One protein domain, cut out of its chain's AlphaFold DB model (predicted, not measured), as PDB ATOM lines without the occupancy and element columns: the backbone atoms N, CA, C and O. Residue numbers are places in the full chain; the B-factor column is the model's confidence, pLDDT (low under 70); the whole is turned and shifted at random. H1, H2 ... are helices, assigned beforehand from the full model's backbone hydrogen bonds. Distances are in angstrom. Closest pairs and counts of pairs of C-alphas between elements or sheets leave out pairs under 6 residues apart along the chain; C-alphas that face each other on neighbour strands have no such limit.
ATOM      1  N   LEU A 195     -34.689  27.819 -13.863       73.00
ATOM      2  CA  LEU A 195     -36.053  27.341 -13.631       73.00
ATOM      3  C   LEU A 195     -36.976  28.455 -13.085       73.00
ATOM      4  O   LEU A 195     -38.021  28.697 -13.696       73.00
ATOM      5  N   PRO A 196     -36.608  29.198 -12.021       71.44
ATOM      6  CA  PRO A 196     -37.416  30.330 -11.575       71.44
ATOM      7  C   PRO A 196     -37.534  31.458 -12.611       71.44
ATOM      8  O   PRO A 196     -38.581  32.094 -12.683       71.44
ATOM      9  N   PHE A 197     -36.507  31.703 -13.437       77.19
ATOM     10  CA  PHE A 197     -36.562  32.711 -14.504       77.19
ATOM     11  C   PHE A 197     -37.691  32.422 -15.507       77.19
ATOM     12  O   PHE A 197     -38.567  33.268 -15.701       77.19
ATOM     13  N   PHE A 198     -37.727  31.220 -16.092       71.88
ATOM     14  CA  PHE A 198     -38.744  30.871 -17.092       71.88
ATOM     15  C   PHE A 198     -40.158  30.831 -16.505       71.88
ATOM     16  O   PHE A 198     -41.095  31.325 -17.131       71.88
ATOM     17  N   LEU A 199     -40.315  30.309 -15.284       70.88
ATOM     18  CA  LEU A 199     -41.614  30.274 -14.608       70.88
ATOM     19  C   LEU A 199     -42.144  31.678 -14.291       70.88
ATOM     20  O   LEU A 199     -43.333  31.923 -14.468       70.88
ATOM     21  N   LYS A 200     -41.278  32.613 -13.870       70.38
ATOM     22  CA  LYS A 200     -41.671  34.006 -13.599       70.38
ATOM     23  C   LYS A 200     -42.050  34.763 -14.865       70.38
ATOM     24  O   LYS A 200     -43.049  35.478 -14.858       70.38
ATOM     25  N   VAL A 201     -41.269  34.616 -15.939       72.81
ATOM     26  CA  VAL A 201     -41.583  35.229 -17.239       72.81
ATOM     27  C   VAL A 201     -42.911  34.682 -17.760       72.81
ATOM     28  O   VAL A 201     -43.779  35.466 -18.142       72.81
ATOM     29  N   GLY A 202     -43.115  33.363 -17.698       66.06
ATOM     30  CA  GLY A 202     -44.369  32.731 -18.103       66.06
ATOM     31  C   GLY A 202     -45.562  33.218 -17.281       66.06
ATOM     32  O   GLY A 202     -46.539  33.706 -17.844       66.06
ATOM     33  N   SER A 203     -45.472  33.167 -15.949       63.59
ATOM     34  CA  SER A 203     -46.600  33.518 -15.082       63.59
ATOM     35  C   SER A 203     -46.982  34.993 -15.150       63.59
ATOM     36  O   SER A 203     -48.165  35.306 -15.224       63.59
ATOM     37  N   ARG A 204     -46.005  35.908 -15.166       71.69
ATOM     38  CA  ARG A 204     -46.283  37.354 -15.213       71.69
ATOM     39  C   ARG A 204     -46.767  37.824 -16.579       71.69
ATOM     40  O   ARG A 204     -47.510  38.796 -16.640       71.69
ATOM     41  N   THR A 205     -46.403  37.129 -17.657       65.19
ATOM     42  CA  THR A 205     -46.957  37.404 -18.994       65.19
ATOM     43  C   THR A 205     -48.436  37.023 -19.071       65.19
ATOM     44  O   THR A 205     -49.209  37.712 -19.727       65.19
ATOM     45  N   VAL A 206     -48.839  35.943 -18.392       60.59
ATOM     46  CA  VAL A 206     -50.217  35.428 -18.441       60.59
ATOM     47  C   VAL A 206     -51.132  36.114 -17.419       60.59
ATOM     48  O   VAL A 206     -52.268  36.436 -17.752       60.59
ATOM     49  N   PHE A 207     -50.651  36.367 -16.198       56.31
ATOM     50  CA  PHE A 207     -51.481  36.855 -15.085       56.31
ATOM     51  C   PHE A 207     -51.099  38.241 -14.544       56.31
ATOM     52  O   PHE A 207     -51.789  38.774 -13.677       56.31
ATOM     53  N   GLY A 208     -50.025  38.860 -15.041       54.44
ATOM     54  CA  GLY A 208     -49.504  40.111 -14.486       54.44
ATOM     55  C   GLY A 208     -48.762  39.924 -13.154       54.44
ATOM     56  O   GLY A 208     -48.386  38.815 -12.774       54.44
ATOM     57  N   VAL A 209     -48.489  41.031 -12.456       62.66
ATOM     58  CA  VAL A 209     -47.855  41.027 -11.124       62.66
ATOM     59  C   VAL A 209     -48.957  41.042 -10.069       62.66
ATOM     60  O   VAL A 209     -49.651  42.048  -9.920       62.66
ATOM     61  N   ALA A 210     -49.136  39.938  -9.345       58.19
ATOM     62  CA  ALA A 210     -50.107  39.888  -8.258       58.19
ATOM     63  C   ALA A 210     -49.612  40.702  -7.050       58.19
ATOM     64  O   ALA A 210     -48.419  40.756  -6.759       58.19
ATOM     65  N   HIS A 211     -50.538  41.328  -6.319       51.84
ATOM     66  CA  HIS A 211     -50.204  42.164  -5.157       51.84
ATOM     67  C   HIS A 211     -49.806  41.350  -3.910       51.84
ATOM     68  O   HIS A 211     -49.284  41.904  -2.949       51.84
ATOM     69  N   SER A 212     -50.071  40.041  -3.901       72.50
ATOM     70  CA  SER A 212     -49.825  39.164  -2.756       72.50
ATOM     71  C   SER A 212     -49.081  37.905  -3.177       72.50
ATOM     72  O   SER A 212     -49.453  37.232  -4.140       72.50
ATOM     73  N   ASP A 213     -48.067  37.573  -2.379       70.44
ATOM     74  CA  ASP A 213     -47.225  36.385  -2.515       70.44
ATOM     75  C   ASP A 213     -48.032  35.094  -2.634       70.44
ATOM     76  O   ASP A 213     -47.724  34.233  -3.457       70.44
ATOM     77  N   THR A 214     -49.088  34.965  -1.829       72.25
ATOM     78  CA  THR A 214     -49.934  33.769  -1.812       72.25
ATOM     79  C   THR A 214     -50.702  33.619  -3.121       72.25
ATOM     80  O   THR A 214     -50.799  32.508  -3.638       72.25
ATOM     81  N   TYR A 215     -51.204  34.719  -3.691       66.38
ATOM     82  CA  TYR A 215     -51.894  34.690  -4.983       66.38
ATOM     83  C   TYR A 215     -50.918  34.412  -6.128       66.38
ATOM     84  O   TYR A 215     -51.179  33.532  -6.942       66.38
ATOM     85  N   GLU A 216     -49.739  35.046  -6.130       70.19
ATOM     86  CA  GLU A 216     -48.709  34.759  -7.137       70.19
ATOM     87  C   GLU A 216     -48.221  33.299  -7.067       70.19
ATOM     88  O   GLU A 216     -47.862  32.703  -8.084       70.19
ATOM     89  N   MET A 217     -48.189  32.702  -5.871       79.06
ATOM     90  CA  MET A 217     -47.870  31.285  -5.685       79.06
ATOM     91  C   MET A 217     -48.955  30.382  -6.270       79.06
ATOM     92  O   MET A 217     -48.628  29.466  -7.023       79.06
ATOM     93  N   ILE A 218     -50.224  30.641  -5.943       78.75
ATOM     94  CA  ILE A 218     -51.363  29.854  -6.431       78.75
ATOM     95  C   ILE A 218     -51.434  29.915  -7.961       78.75
ATOM     96  O   ILE A 218     -51.540  28.869  -8.600       78.75
ATOM     97  N   ASP A 219     -51.269  31.097  -8.553       72.62
ATOM     98  CA  ASP A 219     -51.274  31.290 -10.006       72.62
ATOM     99  C   ASP A 219     -50.126  30.536 -10.694       72.62
ATOM    100  O   ASP A 219     -50.323  29.851 -11.703       72.62
ATOM    101  N   LYS A 220     -48.914  30.593 -10.124       76.56
ATOM    102  CA  LYS A 220     -47.761  29.831 -10.631       76.56
ATOM    103  C   LYS A 220     -47.988  28.327 -10.527       76.56
ATOM    104  O   LYS A 220     -47.697  27.615 -11.485       76.56
ATOM    105  N   MET A 221     -48.524  27.838  -9.407       80.81
ATOM    106  CA  MET A 221     -48.867  26.423  -9.234       80.81
ATOM    107  C   MET A 221     -49.944  25.978 -10.226       80.81
ATOM    108  O   MET A 221     -49.831  24.888 -10.783       80.81
ATOM    109  N   ALA A 222     -50.941  26.825 -10.497       77.69
ATOM    110  CA  ALA A 222     -51.990  26.551 -11.471       77.69
ATOM    111  C   ALA A 222     -51.435  26.446 -12.901       77.69
ATOM    112  O   ALA A 222     -51.698  25.450 -13.573       77.69
ATOM    113  N   ILE A 223     -50.602  27.399 -13.352       74.25
ATOM    114  CA  ILE A 223     -49.908  27.286 -14.652       74.25
ATOM    115  C   ILE A 223     -49.033  26.041 -14.688       74.25
ATOM    116  O   ILE A 223     -49.095  25.284 -15.653       74.25
ATOM    117  N   GLY A 224     -48.223  25.825 -13.650       74.94
ATOM    118  CA  GLY A 224     -47.348  24.662 -13.558       74.94
ATOM    119  C   GLY A 224     -48.129  23.362 -13.703       74.94
ATOM    120  O   GLY A 224     -47.707  22.478 -14.443       74.94
ATOM    121  N   GLY A 225     -49.294  23.269 -13.062       78.94
ATOM    122  CA  GLY A 225     -50.168  22.110 -13.163       78.94
ATOM    123  C   GLY A 225     -50.804  21.932 -14.534       78.94
ATOM    124  O   GLY A 225     -50.827  20.817 -15.045       78.94
ATOM    125  N   LEU A 226     -51.247  23.014 -15.177       77.44
ATOM    126  CA  LEU A 226     -51.786  22.953 -16.538       77.44
ATOM    127  C   LEU A 226     -50.719  22.548 -17.562       77.44
ATOM    128  O   LEU A 226     -50.971  21.686 -18.400       77.44
ATOM    129  N   VAL A 227     -49.518  23.125 -17.477       75.44
ATOM    130  CA  VAL A 227     -48.391  22.780 -18.358       75.44
ATOM    131  C   VAL A 227     -47.926  21.349 -18.103       75.44
ATOM    132  O   VAL A 227     -47.693  20.610 -19.053       75.44
ATOM    133  N   GLY A 228     -47.835  20.938 -16.836       75.56
ATOM    134  CA  GLY A 228     -47.518  19.561 -16.465       75.56
ATOM    135  C   GLY A 228     -48.513  18.573 -17.069       75.56
ATOM    136  O   GLY A 228     -48.106  17.640 -17.748       75.56
ATOM    137  N   ALA A 229     -49.813  18.831 -16.912       77.31
ATOM    138  CA  ALA A 229     -50.872  18.015 -17.498       77.31
ATOM    139  C   ALA A 229     -50.822  17.987 -19.039       77.31
ATOM    140  O   ALA A 229     -50.987  16.928 -19.631       77.31
ATOM    141  N   ALA A 230     -50.543  19.117 -19.698       76.62
ATOM    142  CA  ALA A 230     -50.447  19.189 -21.159       76.62
ATOM    143  C   ALA A 230     -49.220  18.458 -21.737       76.62
ATOM    144  O   ALA A 230     -49.240  18.033 -22.888       76.62
ATOM    145  N   LEU A 231     -48.146  18.327 -20.952       77.69
ATOM    146  CA  LEU A 231     -46.933  17.588 -21.316       77.69
ATOM    147  C   LEU A 231     -46.962  16.125 -20.849       77.69
ATOM    148  O   LEU A 231     -45.977  15.404 -21.045       77.69
ATOM    149  N   ALA A 232     -48.056  15.693 -20.218       78.38
ATOM    150  CA  ALA A 232     -48.214  14.331 -19.751       78.38
ATOM    151  C   ALA A 232     -48.150  13.356 -20.929       78.38
ATOM    152  O   ALA A 232     -48.741  13.580 -21.983       78.38
ATOM    153  N   LYS A 233     -47.414  12.262 -20.739       77.50
ATOM    154  CA  LYS A 233     -47.440  11.130 -21.661       77.50
ATOM    155  C   LYS A 233     -48.397  10.087 -21.116       77.50
ATOM    156  O   LYS A 233     -48.331   9.755 -19.934       77.50
ATOM    157  N   ASP A 234     -49.227   9.540 -21.991       74.94
ATOM    158  CA  ASP A 234     -50.314   8.635 -21.607       74.94
ATOM    159  C   ASP A 234     -49.831   7.359 -20.902       74.94
ATOM    160  O   ASP A 234     -50.555   6.796 -20.088       74.94
ATOM    161  N   ASN A 235     -48.583   6.955 -21.144       76.12
ATOM    162  CA  ASN A 235     -47.969   5.722 -20.653       76.12
ATOM    163  C   ASN A 235     -46.837   5.930 -19.633       76.12
ATOM    164  O   ASN A 235     -46.040   5.024 -19.421       76.12
ATOM    165  N   TRP A 236     -46.687   7.119 -19.048       71.44
ATOM    166  CA  TRP A 236     -45.630   7.375 -18.069       71.44
ATOM    167  C   TRP A 236     -46.078   8.426 -17.043       71.44
ATOM    168  O   TRP A 236     -46.571   9.480 -17.449       71.44
ATOM    169  N   PRO A 237     -45.843   8.237 -15.731       70.62
ATOM    170  CA  PRO A 237     -44.968   7.228 -15.123       70.62
ATOM    171  C   PRO A 237     -45.577   5.840 -14.913       70.62
ATOM    172  O   PRO A 237     -44.834   4.932 -14.562       70.62
ATOM    173  N   LEU A 238     -46.886   5.667 -15.112       75.94
ATOM    174  CA  LEU A 238     -47.524   4.352 -15.067       75.94
ATOM    175  C   LEU A 238     -47.688   3.804 -16.481       75.94
ATOM    176  O   LEU A 238     -48.313   4.450 -17.326       75.94
ATOM    177  N   GLU A 239     -47.135   2.619 -16.708       72.50
ATOM    178  CA  GLU A 239     -47.260   1.874 -17.958       72.50
ATOM    179  C   GLU A 239     -48.384   0.834 -17.839       72.50
ATOM    180  O   GLU A 239     -48.606   0.262 -16.771       72.50
ATOM    181  N   GLU A 259     -58.866   1.426 -19.417       50.81
ATOM    182  CA  GLU A 259     -58.578   2.693 -20.102       50.81
ATOM    183  C   GLU A 259     -58.891   3.750 -19.019       50.81
ATOM    184  O   GLU A 259     -60.025   3.857 -18.562       50.81
ATOM    185  N   ASP A 260     -57.966   4.401 -18.328       57.53
ATOM    186  CA  ASP A 260     -56.971   5.322 -18.838       57.53
ATOM    187  C   ASP A 260     -55.978   5.588 -17.697       57.53
ATOM    188  O   ASP A 260     -56.205   6.476 -16.858       57.53
ATOM    189  N   TYR A 261     -54.839   4.886 -17.674       62.09
ATOM    190  CA  TYR A 261     -53.683   5.417 -16.942       62.09
ATOM    191  C   TYR A 261     -53.298   6.794 -17.488       62.09
ATOM    192  O   TYR A 261     -52.747   7.581 -16.735       62.09
ATOM    193  N   ALA A 262     -53.701   7.148 -18.715       66.44
ATOM    194  CA  ALA A 262     -53.589   8.488 -19.280       66.44
ATOM    195  C   ALA A 262     -54.181   9.577 -18.370       66.44
ATOM    196  O   ALA A 262     -53.528  10.587 -18.111       66.44
ATOM    197  N   SER A 263     -55.372   9.363 -17.798       69.75
ATOM    198  CA  SER A 263     -56.012  10.338 -16.901       69.75
ATOM    199  C   SER A 263     -55.252  10.489 -15.577       69.75
ATOM    200  O   SER A 263     -55.064  11.600 -15.072       69.75
ATOM    201  N   LEU A 264     -54.745   9.374 -15.043       73.25
ATOM    202  CA  LEU A 264     -53.977   9.348 -13.804       73.25
ATOM    203  C   LEU A 264     -52.553   9.891 -14.009       73.25
ATOM    204  O   LEU A 264     -52.069  10.649 -13.177       73.25
ATOM    205  N   ASN A 265     -51.918   9.589 -15.141       74.06
ATOM    206  CA  ASN A 265     -50.631  10.125 -15.580       74.06
ATOM    207  C   ASN A 265     -50.740  11.633 -15.831       74.06
ATOM    208  O   ASN A 265     -49.881  12.382 -15.375       74.06
ATOM    209  N   THR A 266     -51.833  12.104 -16.439       76.94
ATOM    210  CA  THR A 266     -52.147  13.537 -16.576       76.94
ATOM    211  C   THR A 266     -52.257  14.215 -15.213       76.94
ATOM    212  O   THR A 266     -51.667  15.274 -14.999       76.94
ATOM    213  N   ALA A 267     -52.951  13.592 -14.255       75.31
ATOM    214  CA  ALA A 267     -53.049  14.109 -12.893       75.31
ATOM    215  C   ALA A 267     -51.694  14.105 -12.160       75.31
ATOM    216  O   ALA A 267     -51.367  15.081 -11.483       75.31
ATOM    217  N   ILE A 268     -50.881  13.052 -12.319       72.88
ATOM    218  CA  ILE A 268     -49.533  12.951 -11.736       72.88
ATOM    219  C   ILE A 268     -48.619  14.035 -12.308       72.88
ATOM    220  O   ILE A 268     -47.959  14.743 -11.550       72.88
ATOM    221  N   TRP A 269     -48.598  14.208 -13.628       74.69
ATOM    222  CA  TRP A 269     -47.795  15.237 -14.280       74.69
ATOM    223  C   TRP A 269     -48.294  16.648 -13.982       74.69
ATOM    224  O   TRP A 269     -47.477  17.550 -13.801       74.69
ATOM    225  N   GLY A 270     -49.605  16.841 -13.835       76.00
ATOM    226  CA  GLY A 270     -50.171  18.089 -13.331       76.00
ATOM    227  C   GLY A 270     -49.721  18.389 -11.898       76.00
ATOM    228  O   GLY A 270     -49.245  19.484 -11.609       76.00
ATOM    229  N   ALA A 271     -49.760  17.409 -10.996       76.69
ATOM    230  CA  ALA A 271     -49.250  17.579  -9.636       76.69
ATOM    231  C   ALA A 271     -47.733  17.852  -9.616       76.69
ATOM    232  O   ALA A 271     -47.273  18.735  -8.890       76.69
ATOM    233  N   ALA A 272     -46.957  17.150 -10.449       75.12
ATOM    234  CA  ALA A 272     -45.519  17.359 -10.588       75.12
ATOM    235  C   ALA A 272     -45.196  18.759 -11.130       75.12
ATOM    236  O   ALA A 272     -44.340  19.448 -10.579       75.12
ATOM    237  N   GLY A 273     -45.913  19.217 -12.158       75.38
ATOM    238  CA  GLY A 273     -45.774  20.559 -12.716       75.38
ATOM    239  C   GLY A 273     -46.138  21.655 -11.712       75.38
ATOM    240  O   GLY A 273     -45.399  22.632 -11.573       75.38
ATOM    241  N   ALA A 274     -47.210  21.471 -10.934       79.19
ATOM    242  CA  ALA A 274     -47.569  22.369  -9.837       79.19
ATOM    243  C   ALA A 274     -46.494  22.390  -8.734       79.19
ATOM    244  O   ALA A 274     -46.152  23.458  -8.226       79.19
ATOM    245  N   GLY A 275     -45.908  21.235  -8.400       75.44
ATOM    246  CA  GLY A 275     -44.801  21.113  -7.449       75.44
ATOM    247  C   GLY A 275     -43.518  21.799  -7.928       75.44
ATOM    248  O   GLY A 275     -42.901  22.551  -7.175       75.44
ATOM    249  N   ILE A 276     -43.144  21.618  -9.198       75.00
ATOM    250  CA  ILE A 276     -42.017  22.320  -9.833       75.00
ATOM    251  C   ILE A 276     -42.259  23.832  -9.820       75.00
ATOM    252  O   ILE A 276     -41.347  24.594  -9.504       75.00
ATOM    253  N   ALA A 277     -43.482  24.280 -10.107       74.25
ATOM    254  CA  ALA A 277     -43.827  25.695 -10.057       74.25
ATOM    255  C   ALA A 277     -43.832  26.264  -8.632       74.25
ATOM    256  O   ALA A 277     -43.385  27.391  -8.430       74.25
ATOM    257  N   PHE A 278     -44.254  25.485  -7.633       78.50
ATOM    258  CA  PHE A 278     -44.127  25.844  -6.218       78.50
ATOM    259  C   PHE A 278     -42.657  26.007  -5.812       78.50
ATOM    260  O   PHE A 278     -42.279  27.031  -5.238       78.50
ATOM    261  N   LEU A 279     -41.805  25.040  -6.170       74.19
ATOM    262  CA  LEU A 279     -40.363  25.111  -5.929       74.19
ATOM    263  C   LEU A 279     -39.723  26.281  -6.682       74.19
ATOM    264  O   LEU A 279     -38.864  26.958  -6.131       74.19
ATOM    265  N   GLY A 280     -40.162  26.569  -7.907       71.06
ATOM    266  CA  GLY A 280     -39.711  27.715  -8.694       71.06
ATOM    267  C   GLY A 280     -40.247  29.065  -8.209       71.06
ATOM    268  O   GLY A 280     -39.624  30.080  -8.493       71.06
ATOM    269  N   HIS A 281     -41.365  29.097  -7.476       74.62
ATOM    270  CA  HIS A 281     -41.878  30.293  -6.798       74.62
ATOM    271  C   HIS A 281     -41.102  30.571  -5.503       74.62
ATOM    272  O   HIS A 281     -40.784  31.723  -5.210       74.62
ATOM    273  N   LYS A 282     -40.798  29.519  -4.729       71.88
ATOM    274  CA  LYS A 282     -39.911  29.607  -3.558       71.88
ATOM    275  C   LYS A 282     -38.459  29.867  -3.968       71.88
ATOM    276  O   LYS A 282     -37.722  30.525  -3.244       71.88
ATOM    277  N   GLY A 283     -38.064  29.377  -5.138       62.03
ATOM    278  CA  GLY A 283     -36.799  29.667  -5.793       62.03
ATOM    279  C   GLY A 283     -36.812  31.020  -6.501       62.03
ATOM    280  O   GLY A 283     -37.842  31.545  -6.912       62.03
TER     281      GLY A 283
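What this domain is: This is residues 195 to 239 and 259 to 283 of the 393 residues of an uncharacterized protein of Desulfosoma caldarium (UniProt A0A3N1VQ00). Two long helices, H3 and H2, lie side by side, running opposite ways, and make a rod; the shorter H1 packs crosswise near one end. The printed part has 70 residues, with helices H1, H2, H3 in chain order and no named strand: all helix. It is only just compact, close to loose, with a radius of gyration of the C-alphas of 13.0 A, spanning 43 by 18 by 18 A.

Where its parts are: H3, residues 261 to 282, measures 30.9 A from C-alpha 261 to C-alpha 282 at (-39.911, 29.607, -3.558). H2, residues 213 to 230, measures 25.6 A. H1, residues 195 to 207, measures 18.2 A from C-alpha 195 at (-36.053, 27.341, -13.631).

How they stand to each other: H3 touches H2, closest C-alphas Gly 270 and Gly 225, 4.0 A, at a shallow tilt of 33 degrees, only just short of steep, opposite ways. Residues 277 to 281 of H3 alone touch H1, with its residues 195 to 200 alone; closest C-alphas Gly 280 and Pro 196, 4.5 A; about perpendicular, 80 degrees. Residues 219 to 223 of H2 alone touch H1, closest C-alphas Lys 220 and Ser 203, 5.9 A; about perpendicular, 81 degrees. The packing is only just mostly crossed. Every O i to N i+4 pair is within hydrogen-bond range in H1, H2 and H3.

The domain as a whole: C-alphas 239 and 259 are 11.5 A apart across the cut, residues 240 to 258. The H1 to H2 link is tight. Sixteen residues are under pLDDT 70, among them 205 to 211.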